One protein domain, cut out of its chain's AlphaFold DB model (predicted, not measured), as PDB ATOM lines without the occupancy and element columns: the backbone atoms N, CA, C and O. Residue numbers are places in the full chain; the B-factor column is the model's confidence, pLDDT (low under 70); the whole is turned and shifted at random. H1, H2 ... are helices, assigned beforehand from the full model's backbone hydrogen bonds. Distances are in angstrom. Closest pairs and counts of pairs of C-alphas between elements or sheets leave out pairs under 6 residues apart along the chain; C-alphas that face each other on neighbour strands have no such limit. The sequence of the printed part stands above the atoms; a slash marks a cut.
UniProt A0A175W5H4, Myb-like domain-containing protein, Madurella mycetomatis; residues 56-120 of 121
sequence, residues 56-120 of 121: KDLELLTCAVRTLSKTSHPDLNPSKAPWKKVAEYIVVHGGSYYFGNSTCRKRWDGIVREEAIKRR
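What this domain is: This is residues 56 to 120 of the 121 residues of the protein "Myb-like domain-containing protein" of Madurella mycetomatis (UniProt A0A175W5H4). The long helix H3 starts at a compact body and runs out of it as an arm; in that body H1 and the short helix H2 pack together at a steep angle, and the first turns of H3 make a corner with the first end of H2 and pass over H1. The end of that arm, residues 112 to 120, of which 112 to 118 belong to H3, sticks out free, and a long loop at the far end of H1 folds back to H2. The printed part has 65 residues with three named helices, in the order H1, H2, H3 along the chain, and no named strand; the class is all helix. The whole is compact, with a radius of gyration of the C-alphas of 11.6 A, and the C-alphas span 35 by 27 by 17 A.

Where its parts are: H3, the longest helix with 18 residues, is residues 101 to 118 and measures 26.0 A from first to last C-alpha; it begins at C-alpha 101 at (34.851, -22.237, -89.681) and ends at C-alpha 118 at (41.128, -29.147, -113.986). H1 is residues 56 to 71, 22.6 A long, and begins at C-alpha 56 at (44.438, -36.028, -94.872). H2 is residues 83 to 92, 14.1 A long.

How they stand to each other: H3 touches H2 with its residues 101 to 105 alone. The closest C-alphas of the two are those of Trp 83 and Asn 101, 5.0 A apart, and their lines are about perpendicular at 89 degrees. H3 and H1 only just touch, with 3 pairs of C-alphas within 8 A, made by residues 104 to 108 of H3 and 61 to 62 of H1. Their closest C-alphas, of Leu 61 and Cys 104, are 7.3 A apart, and the lines are about perpendicular at 82 degrees. H1 and H2 touch with 12 pairs of C-alphas within 8 A, the closest being those of Ala 64 and Val 86 at 5.4 A. They run opposite ways at a steep tilt of 50 degrees. The helix packing is mostly crossed: of these three pairs, 0 are at a shallow tilt. In H2 and H3 every O i to N i+4 pair is within hydrogen-bond range; in H1 10 of 12 are.

The domain as a whole: The two C-alphas farthest apart are those of Val 92 and Arg 120, at 35.2 A. Without residues 112 to 120, which stand free, the body of 56 residues spans 31 by 20 by 16 A. The printed part has no cut. The link from H1 to H2, residues 72 to 82, is long, and the link from H2 to H3, residues 93 to 100, is short. The mean pLDDT of the printed part is 84.9; residues 70 to 80, of which 70 to 71 belong to H1, are under 70 in this predicted model.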
ATOM      1  N   LYS A  56      45.465 -35.459 -95.751       94.61
ATOM      2  CA  LYS A  56      44.438 -36.028 -94.872       94.61
ATOM      3  C   LYS A  56      43.388 -34.995 -94.448       94.61
ATOM      4  O   LYS A  56      42.199 -35.304 -94.413       94.61
ATOM      5  N   ASP A  57      43.784 -33.758 -94.145       95.35
ATOM      6  CA  ASP A  57      42.823 -32.707 -93.779       95.35
ATOM      7  C   ASP A  57      41.902 -32.336 -94.947       95.35
ATOM      8  O   ASP A  57      40.728 -32.029 -94.732       95.35
ATOM      9  N   LEU A  58      42.413 -32.363 -96.181       94.63
ATOM     10  CA  LEU A  58      41.629 -32.082 -97.387       94.63
ATOM     11  C   LEU A  58      40.627 -33.203 -97.680       94.63
ATOM     12  O   LEU A  58      39.474 -32.925 -98.031       94.63
ATOM     13  N   GLU A  59      41.037 -34.454 -97.486       95.12
ATOM     14  CA  GLU A  59      40.151 -35.616 -97.568       95.12
ATOM     15  C   GLU A  59      39.036 -35.528 -96.522       95.12
ATOM     16  O   GLU A  59      37.853 -35.604 -96.862       95.12
ATOM     17  N   LEU A  60      39.395 -35.275 -95.259       96.42
ATOM     18  CA  LEU A  60      38.437 -35.124 -94.164       96.42
ATOM     19  C   LEU A  60      37.489 -33.945 -94.386       96.42
ATOM     20  O   LEU A  60      36.290 -34.084 -94.150       96.42
ATOM     21  N   LEU A  61      37.984 -32.806 -94.883       94.38
ATOM     22  CA  LEU A  61      37.152 -31.659 -95.252       94.38
ATOM     23  C   LEU A  61      36.120 -32.054 -96.311       94.38
ATOM     24  O   LEU A  61      34.936 -31.743 -96.173       94.38
ATOM     25  N   THR A  62      36.554 -32.766 -97.347       92.16
ATOM     26  CA  THR A  62      35.685 -33.201 -98.444       92.16
ATOM     27  C   THR A  62      34.631 -34.195 -97.960       92.16
ATOM     28  O   THR A  62      33.443 -34.034 -98.257       92.16
ATOM     29  N   CYS A  63      35.034 -35.183 -97.160       91.75
ATOM     30  CA  CYS A  63      34.133 -36.147 -96.532       91.75
ATOM     31  C   CYS A  63      33.120 -35.469 -95.602       91.75
ATOM     32  O   CYS A  63      31.921 -35.750 -95.686       91.75
ATOM     33  N   ALA A  64      33.571 -34.529 -94.768       92.04
ATOM     34  CA  ALA A  64      32.723 -33.777 -93.851       92.04
ATOM     35  C   ALA A  64      31.673 -32.958 -94.604       92.04
ATOM     36  O   ALA A  64      30.487 -33.043 -94.291       92.04
ATOM     37  N   VAL A  65      32.082 -32.192 -95.622       90.05
ATOM     38  CA  VAL A  65      31.158 -31.368 -96.413       90.05
ATOM     39  C   VAL A  65      30.140 -32.248 -97.134       90.05
ATOM     40  O   VAL A  65      28.946 -31.957 -97.070       90.05
ATOM     41  N   ARG A  66      30.558 -33.355 -97.758       85.73
ATOM     42  CA  ARG A  66      29.647 -34.280 -98.460       85.73
ATOM     43  C   ARG A  66      28.663 -34.986 -97.522       85.73
ATOM     44  O   ARG A  66      27.508 -35.175 -97.889       85.73
ATOM     45  N   THR A  67      29.092 -35.349 -96.317       85.89
ATOM     46  CA  THR A  67      28.242 -36.025 -95.320       85.89
ATOM     47  C   THR A  67      27.267 -35.050 -94.655       85.89
ATOM     48  O   THR A  67      26.077 -35.332 -94.504       85.89
ATOM     49  N   LEU A  68      27.751 -33.866 -94.275       84.50
ATOM     50  CA  LEU A  68      26.967 -32.882 -93.529       84.50
ATOM     51  C   LEU A  68      26.024 -32.058 -94.418       84.50
ATOM     52  O   LEU A  68      24.989 -31.607 -93.930       84.50
ATOM     53  N   SER A  69      26.347 -31.879 -95.703       76.19
ATOM     54  CA  SER A  69      25.446 -31.224 -96.667       76.19
ATOM     55  C   SER A  69      24.206 -32.064 -96.959       76.19
ATOM     56  O   SER A  69      23.107 -31.528 -96.962       76.19
ATOM     57  N   LYS A  70      24.353 -33.387 -97.117       67.80
ATOM     58  CA  LYS A  70      23.218 -34.295 -97.363       67.80
ATOM     59  C   LYS A  70      22.237 -34.367 -96.191       67.80
ATOM     60  O   LYS A  70      21.044 -34.548 -96.398       67.80
ATOM     61  N   THR A  71      22.744 -34.264 -94.965       58.22
ATOM     62  CA  THR A  71      21.940 -34.409 -93.740       58.22
ATOM     63  C   THR A  71      21.277 -33.106 -93.304       58.22
ATOM     64  O   THR A  71      20.217 -33.132 -92.684       58.22
ATOM     65  N   SER A  72      21.872 -31.956 -93.629       53.31
ATOM     66  CA  SER A  72      21.361 -30.644 -93.224       53.31
ATOM     67  C   SER A  72      20.458 -30.065 -94.313       53.31
ATOM     68  O   SER A  72      20.842 -29.100 -94.949       53.31
ATOM     69  N   HIS A  73      19.274 -30.649 -94.516       49.52
ATOM     70  CA  HIS A  73      18.273 -30.258 -95.524       49.52
ATOM     71  C   HIS A  73      18.771 -30.260 -96.998       49.52
ATOM     72  O   HIS A  73      19.681 -29.516 -97.358       49.52
ATOM     73  N   PRO A  74      18.131 -31.032 -97.898       49.41
ATOM     74  CA  PRO A  74      18.583 -31.216 -99.285       49.41
ATOM     75  C   PRO A  74      18.663 -29.927-100.128       49.41
ATOM     76  O   PRO A  74      19.373 -29.909-101.130       49.41
ATOM     77  N   ASP A  75      18.023 -28.833 -99.707       51.71
ATOM     78  CA  ASP A  75      18.003 -27.561-100.447       51.71
ATOM     79  C   ASP A  75      19.220 -26.656-100.200       51.71
ATOM     80  O   ASP A  75      19.302 -25.526-100.697       51.71
ATOM     81  N   LEU A  76      20.190 -27.103 -99.402       50.68
ATOM     82  CA  LEU A  76      21.320 -26.266 -99.035       50.68
ATOM     83  C   LEU A  76      22.476 -26.420-100.018       50.68
ATOM     84  O   LEU A  76      23.380 -27.240 -99.858       50.68
ATOM     85  N   ASN A  77      22.465 -25.509-100.997       54.55
ATOM     86  CA  ASN A  77      23.648 -24.938-101.638       54.55
ATOM     87  C   ASN A  77      24.864 -25.061-100.689       54.55
ATOM     88  O   ASN A  77      24.738 -24.657 -99.527       54.55
ATOM     89  N   PRO A  78      26.030 -25.575-101.132       57.21
ATOM     90  CA  PRO A  78      27.232 -25.701-100.295       57.21
ATOM     91  C   PRO A  78      27.587 -24.409 -99.539       57.21
ATOM     92  O   PRO A  78      28.262 -24.449 -98.509       57.21
ATOM     93  N   SER A  79      27.054 -23.263 -99.977       61.21
ATOM     94  CA  SER A  79      27.052 -22.015 -99.226       61.21
ATOM     95  C   SER A  79      26.531 -22.094 -97.779       61.21
ATOM     96  O   SER A  79      27.008 -21.300 -96.963       61.21
ATOM     97  N   LYS A  80      25.648 -23.041 -97.426       67.96
ATOM     98  CA  LYS A  80      25.078 -23.205 -96.074       67.96
ATOM     99  C   LYS A  80      25.535 -24.468 -95.329       67.96
ATOM    100  O   LYS A  80      24.910 -24.833 -94.335       67.96
ATOM    101  N   ALA A  81      26.619 -25.123 -95.757       73.83
ATOM    102  CA  ALA A  81      27.168 -26.245 -94.994       73.83
ATOM    103  C   ALA A  81      27.437 -25.833 -93.526       73.83
ATOM    104  O   ALA A  81      27.871 -24.701 -93.274       73.83
ATOM    105  N   PRO A  82      27.198 -26.712 -92.534       87.44
ATOM    106  CA  PRO A  82      27.419 -26.389 -91.128       87.44
ATOM    107  C   PRO A  82      28.923 -26.387 -90.812       87.44
ATOM    108  O   PRO A  82      29.452 -27.324 -90.220       87.44
ATOM    109  N   TRP A  83      29.630 -25.317 -91.190       90.64
ATOM    110  CA  TRP A  83      31.096 -25.211 -91.119       90.64
ATOM    111  C   TRP A  83      31.684 -25.460 -89.730       90.64
ATOM    112  O   TRP A  83      32.801 -25.957 -89.620       90.64
ATOM    113  N   LYS A  84      30.924 -25.158 -88.671       90.59
ATOM    114  CA  LYS A  84      31.297 -25.518 -87.300       90.59
ATOM    115  C   LYS A  84      31.402 -27.040 -87.131       90.59
ATOM    116  O   LYS A  84      32.428 -27.525 -86.670       90.59
ATOM    117  N   LYS A  85      30.379 -27.782 -87.569       91.39
ATOM    118  CA  LYS A  85      30.374 -29.252 -87.541       91.39
ATOM    119  C   LYS A  85      31.440 -29.837 -88.465       91.39
ATOM    120  O   LYS A  85      32.021 -30.857 -88.137       91.39
ATOM    121  N   VAL A  86      31.727 -29.186 -89.595       92.84
ATOM    122  CA  VAL A  86      32.818 -29.590 -90.500       92.84
ATOM    123  C   VAL A  86      34.178 -29.493 -89.802       92.84
ATOM    124  O   VAL A  86      34.948 -30.445 -89.838       92.84
ATOM    125  N   ALA A  87      34.466 -28.370 -89.135       93.26
ATOM    126  CA  ALA A  87      35.708 -28.194 -88.382       93.26
ATOM    127  C   ALA A  87      35.848 -29.215 -87.240       93.26
ATOM    128  O   ALA A  87      36.910 -29.807 -87.060       93.26
ATOM    129  N   GLU A  88      34.762 -29.454 -86.500       93.73
ATOM    130  CA  GLU A  88      34.711 -30.483 -85.457       93.73
ATOM    131  C   GLU A  88      34.935 -31.884 -86.038       93.73
ATOM    132  O   GLU A  88      35.729 -32.644 -85.493       93.73
ATOM    133  N   TYR A  89      34.310 -32.203 -87.176       94.53
ATOM    134  CA  TYR A  89      34.472 -33.487 -87.855       94.53
ATOM    135  C   TYR A  89      35.934 -33.752 -88.213       94.53
ATOM    136  O   TYR A  89      36.434 -34.829 -87.901       94.53
ATOM    137  N   ILE A  90      36.628 -32.779 -88.812       94.83
ATOM    138  CA  ILE A  90      38.043 -32.922 -89.190       94.83
ATOM    139  C   ILE A  90      38.883 -33.310 -87.969       94.83
ATOM    140  O   ILE A  90      39.622 -34.287 -88.021       94.83
ATOM    141  N   VAL A  91      38.728 -32.608 -86.845       92.82
ATOM    142  CA  VAL A  91      39.515 -32.903 -85.635       92.82
ATOM    143  C   VAL A  91      39.150 -34.250 -85.023       92.82
ATOM    144  O   VAL A  91      40.044 -35.022 -84.688       92.82
ATOM    145  N   VAL A  92      37.857 -34.566 -84.921       94.91
ATOM    146  CA  VAL A  92      37.390 -35.850 -84.370       94.91
ATOM    147  C   VAL A  92      37.916 -37.038 -85.181       94.91
ATOM    148  O   VAL A  92      38.214 -38.080 -84.608       94.91
ATOM    149  N   HIS A  93      38.092 -36.879 -86.493       95.71
ATOM    150  CA  HIS A  93      38.584 -37.933 -87.388       95.71
ATOM    151  C   HIS A  93      40.113 -37.892 -87.585       95.71
ATOM    152  O   HIS A  93      40.655 -38.498 -88.512       95.71
ATOM    153  N   GLY A  94      40.831 -37.202 -86.695       92.71
ATOM    154  CA  GLY A  94      42.291 -37.196 -86.666       92.71
ATOM    155  C   GLY A  94      42.928 -36.295 -87.720       92.71
ATOM    156  O   GLY A  94      43.982 -36.647 -88.258       92.71
ATOM    157  N   GLY A  95      42.280 -35.176 -88.039       91.99
ATOM    158  CA  GLY A  95      42.894 -34.065 -88.752       91.99
ATOM    159  C   GLY A  95      44.011 -33.422 -87.932       91.99
ATOM    160  O   GLY A  95      44.021 -33.478 -86.700       91.99
ATOM    161  N   SER A  96      44.966 -32.811 -88.623       91.21
ATOM    162  CA  SER A  96      46.186 -32.261 -88.026       91.21
ATOM    163  C   SER A  96      45.929 -31.008 -87.183       91.21
ATOM    164  O   SER A  96      46.734 -30.649 -86.320       91.21
ATOM    165  N   TYR A  97      44.810 -30.320 -87.431       89.51
ATOM    166  CA  TYR A  97      44.546 -29.006 -86.870       89.51
ATOM    167  C   TYR A  97      43.054 -28.703 -86.709       89.51
ATOM    168  O   TYR A  97      42.228 -29.068 -87.545       89.51
ATOM    169  N   TYR A  98      42.700 -27.935 -85.671       90.13
ATOM    170  CA  TYR A  98      41.365 -27.337 -85.566       90.13
ATOM    171  C   TYR A  98      41.279 -26.083 -86.441       90.13
ATOM    172  O   TYR A  98      41.548 -24.957 -86.004       90.13
ATOM    173  N   PHE A  99      40.905 -26.267 -87.704       90.77
ATOM    174  CA  PHE A  99      40.677 -25.159 -88.624       90.77
ATOM    175  C   PHE A  99      39.417 -24.374 -88.229       90.77
ATOM    176  O   PHE A  99      38.375 -24.937 -87.913       90.77
ATOM    177  N   GLY A 100      39.495 -23.042 -88.253       89.15
ATOM    178  CA  GLY A 100      38.323 -22.202 -87.997       89.15
ATOM    179  C   GLY A 100      37.266 -22.331 -89.100       89.15
ATOM    180  O   GLY A 100      37.600 -22.549 -90.262       89.15
ATOM    181  N   ASN A 101      35.994 -22.100 -88.761       90.39
ATOM    182  CA  ASN A 101      34.851 -22.237 -89.681       90.39
ATOM    183  C   ASN A 101      35.060 -21.512 -91.025       90.39
ATOM    184  O   ASN A 101      34.812 -22.071 -92.092       90.39
ATOM    185  N   SER A 102      35.538 -20.263 -90.979       89.68
ATOM    186  CA  SER A 102      35.811 -19.460 -92.177       89.68
ATOM    187  C   SER A 102      37.004 -19.983 -92.979       89.68
ATOM    188  O   SER A 102      37.011 -19.857 -94.201       89.68
ATOM    189  N   THR A 103      37.991 -20.589 -92.318       92.00
ATOM    190  CA  THR A 103      39.136 -21.241 -92.962       92.00
ATOM    191  C   THR A 103      38.686 -22.484 -93.726       92.00
ATOM    192  O   THR A 103      39.036 -22.613 -94.897       92.00
ATOM    193  N   CYS A 104      37.848 -23.337 -93.120       92.62
ATOM    194  CA  CYS A 104      37.264 -24.502 -93.798       92.62
ATOM    195  C   CYS A 104      36.469 -24.089 -95.038       92.62
ATOM    196  O   CYS A 104      36.679 -24.647 -96.113       92.62
ATOM    197  N   ARG A 105      35.613 -23.062 -94.915       91.43
ATOM    198  CA  ARG A 105      34.843 -22.536 -96.051       91.43
ATOM    199  C   ARG A 105      35.749 -22.070 -97.188       91.43
ATOM    200  O   ARG A 105      35.579 -22.500 -98.322       91.43
ATOM    201  N   LYS A 106      36.724 -21.208 -96.883       92.14
ATOM    202  CA  LYS A 106      37.650 -20.674 -97.891       92.14
ATOM    203  C   LYS A 106      38.443 -21.778 -98.582       92.14
ATOM    204  O   LYS A 106      38.651 -21.699 -99.788       92.14
ATOM    205  N   ARG A 107      38.882 -22.803 -97.838       93.97
ATOM    206  CA  ARG A 107      39.603 -23.928 -98.440       93.97
ATOM    207  C   ARG A 107      38.696 -24.733 -99.363       93.97
ATOM    208  O   ARG A 107      39.125 -25.040-100.468       93.97
ATOM    209  N   TRP A 108      37.459 -25.009 -98.949       92.88
ATOM    210  CA  TRP A 108      36.471 -25.683 -99.792       92.88
ATOM    211  C   TRP A 108      36.207 -24.927-101.098       92.88
ATOM    212  O   TRP A 108      36.289 -25.519-102.169       92.88
ATOM    213  N   ASP A 109      35.972 -23.613-101.026       91.12
ATOM    214  CA  ASP A 109      35.772 -22.782-102.221       91.12
ATOM    215  C   ASP A 109      36.998 -22.844-103.159       91.12
ATOM    216  O   ASP A 109      36.851 -22.897-104.381       91.12
ATOM    217  N   GLY A 110      38.209 -22.892-102.590       92.84
ATOM    218  CA  GLY A 110      39.456 -23.103-103.328       92.84
ATOM    219  C   GLY A 110      39.512 -24.460-104.035       92.84
ATOM    220  O   GLY A 110      39.770 -24.495-105.233       92.84
ATOM    221  N   ILE A 111      39.197 -25.554-103.332       91.27
ATOM    222  CA  ILE A 111      39.153 -26.912-103.904       91.27
ATOM    223  C   ILE A 111      38.161 -26.972-105.069       91.27
ATOM    224  O   ILE A 111      38.514 -27.417-106.155       91.27
ATOM    225  N   VAL A 112      36.941 -26.461-104.880       89.99
ATOM    226  CA  VAL A 112      35.910 -26.451-105.934       89.99
ATOM    227  C   VAL A 112      36.377 -25.655-107.155       89.99
ATOM    228  O   VAL A 112      36.147 -26.063-108.295       89.99
ATOM    229  N   ARG A 113      37.064 -24.527-106.940       91.22
ATOM    230  CA  ARG A 113      37.647 -23.731-108.027       91.22
ATOM    231  C   ARG A 113      38.763 -24.488-108.753       91.22
ATOM    232  O   ARG A 113      38.786 -24.475-109.980       91.22
ATOM    233  N   GLU A 114      39.664 -25.138-108.021       90.85
ATOM    234  CA  GLU A 114      40.749 -25.962-108.574       90.85
ATOM    235  C   GLU A 114      40.191 -27.132-109.408       90.85
ATOM    236  O   GLU A 114      40.640 -27.361-110.531       90.85
ATOM    237  N   GLU A 115      39.161 -27.827-108.916       87.62
ATOM    238  CA  GLU A 115      38.466 -28.895-109.649       87.62
ATOM    239  C   GLU A 115      37.805 -28.379-110.934       87.62
ATOM    240  O   GLU A 115      37.887 -29.025-111.981       87.62
ATOM    241  N   ALA A 116      37.175 -27.202-110.886       86.78
ATOM    242  CA  ALA A 116      36.552 -26.591-112.057       86.78
ATOM    243  C   ALA A 116      37.576 -26.191-113.135       86.78
ATOM    244  O   ALA A 116      37.259 -26.262-114.322       86.78
ATOM    245  N   ILE A 117      38.788 -25.787-112.738       91.58
ATOM    246  CA  ILE A 117      39.895 -25.498-113.663       91.58
ATOM    247  C   ILE A 117      40.407 -26.796-114.294       91.58
ATOM    248  O   ILE A 117      40.522 -26.866-115.514       91.58
ATOM    249  N   LYS A 118      40.640 -27.845-113.492       88.67
ATOM    250  CA  LYS A 118      41.128 -29.147-113.986       88.67
ATOM    251  C   LYS A 118      40.192 -29.799-115.004       88.67
ATOM    252  O   LYS A 118      40.670 -30.474-115.897       88.67
ATOM    253  N   ARG A 119      38.875 -29.595-114.896       86.26
ATOM    254  CA  ARG A 119      37.886 -30.128-115.858       86.26
ATOM    255  C   ARG A 119      37.842 -29.387-117.197       86.26
ATOM    256  O   ARG A 119      37.154 -29.843-118.104       86.26
ATOM    257  N   ARG A 120      38.467 -28.210-117.284       84.10
ATOM    258  CA  ARG A 120      38.512 -27.386-118.503       84.10
ATOM    259  C   ARG A 120      39.814 -27.551-119.284       84.10
ATOM    260  O   ARG A 120      39.856 -27.099-120.423       84.10
TER     261      ARG A 120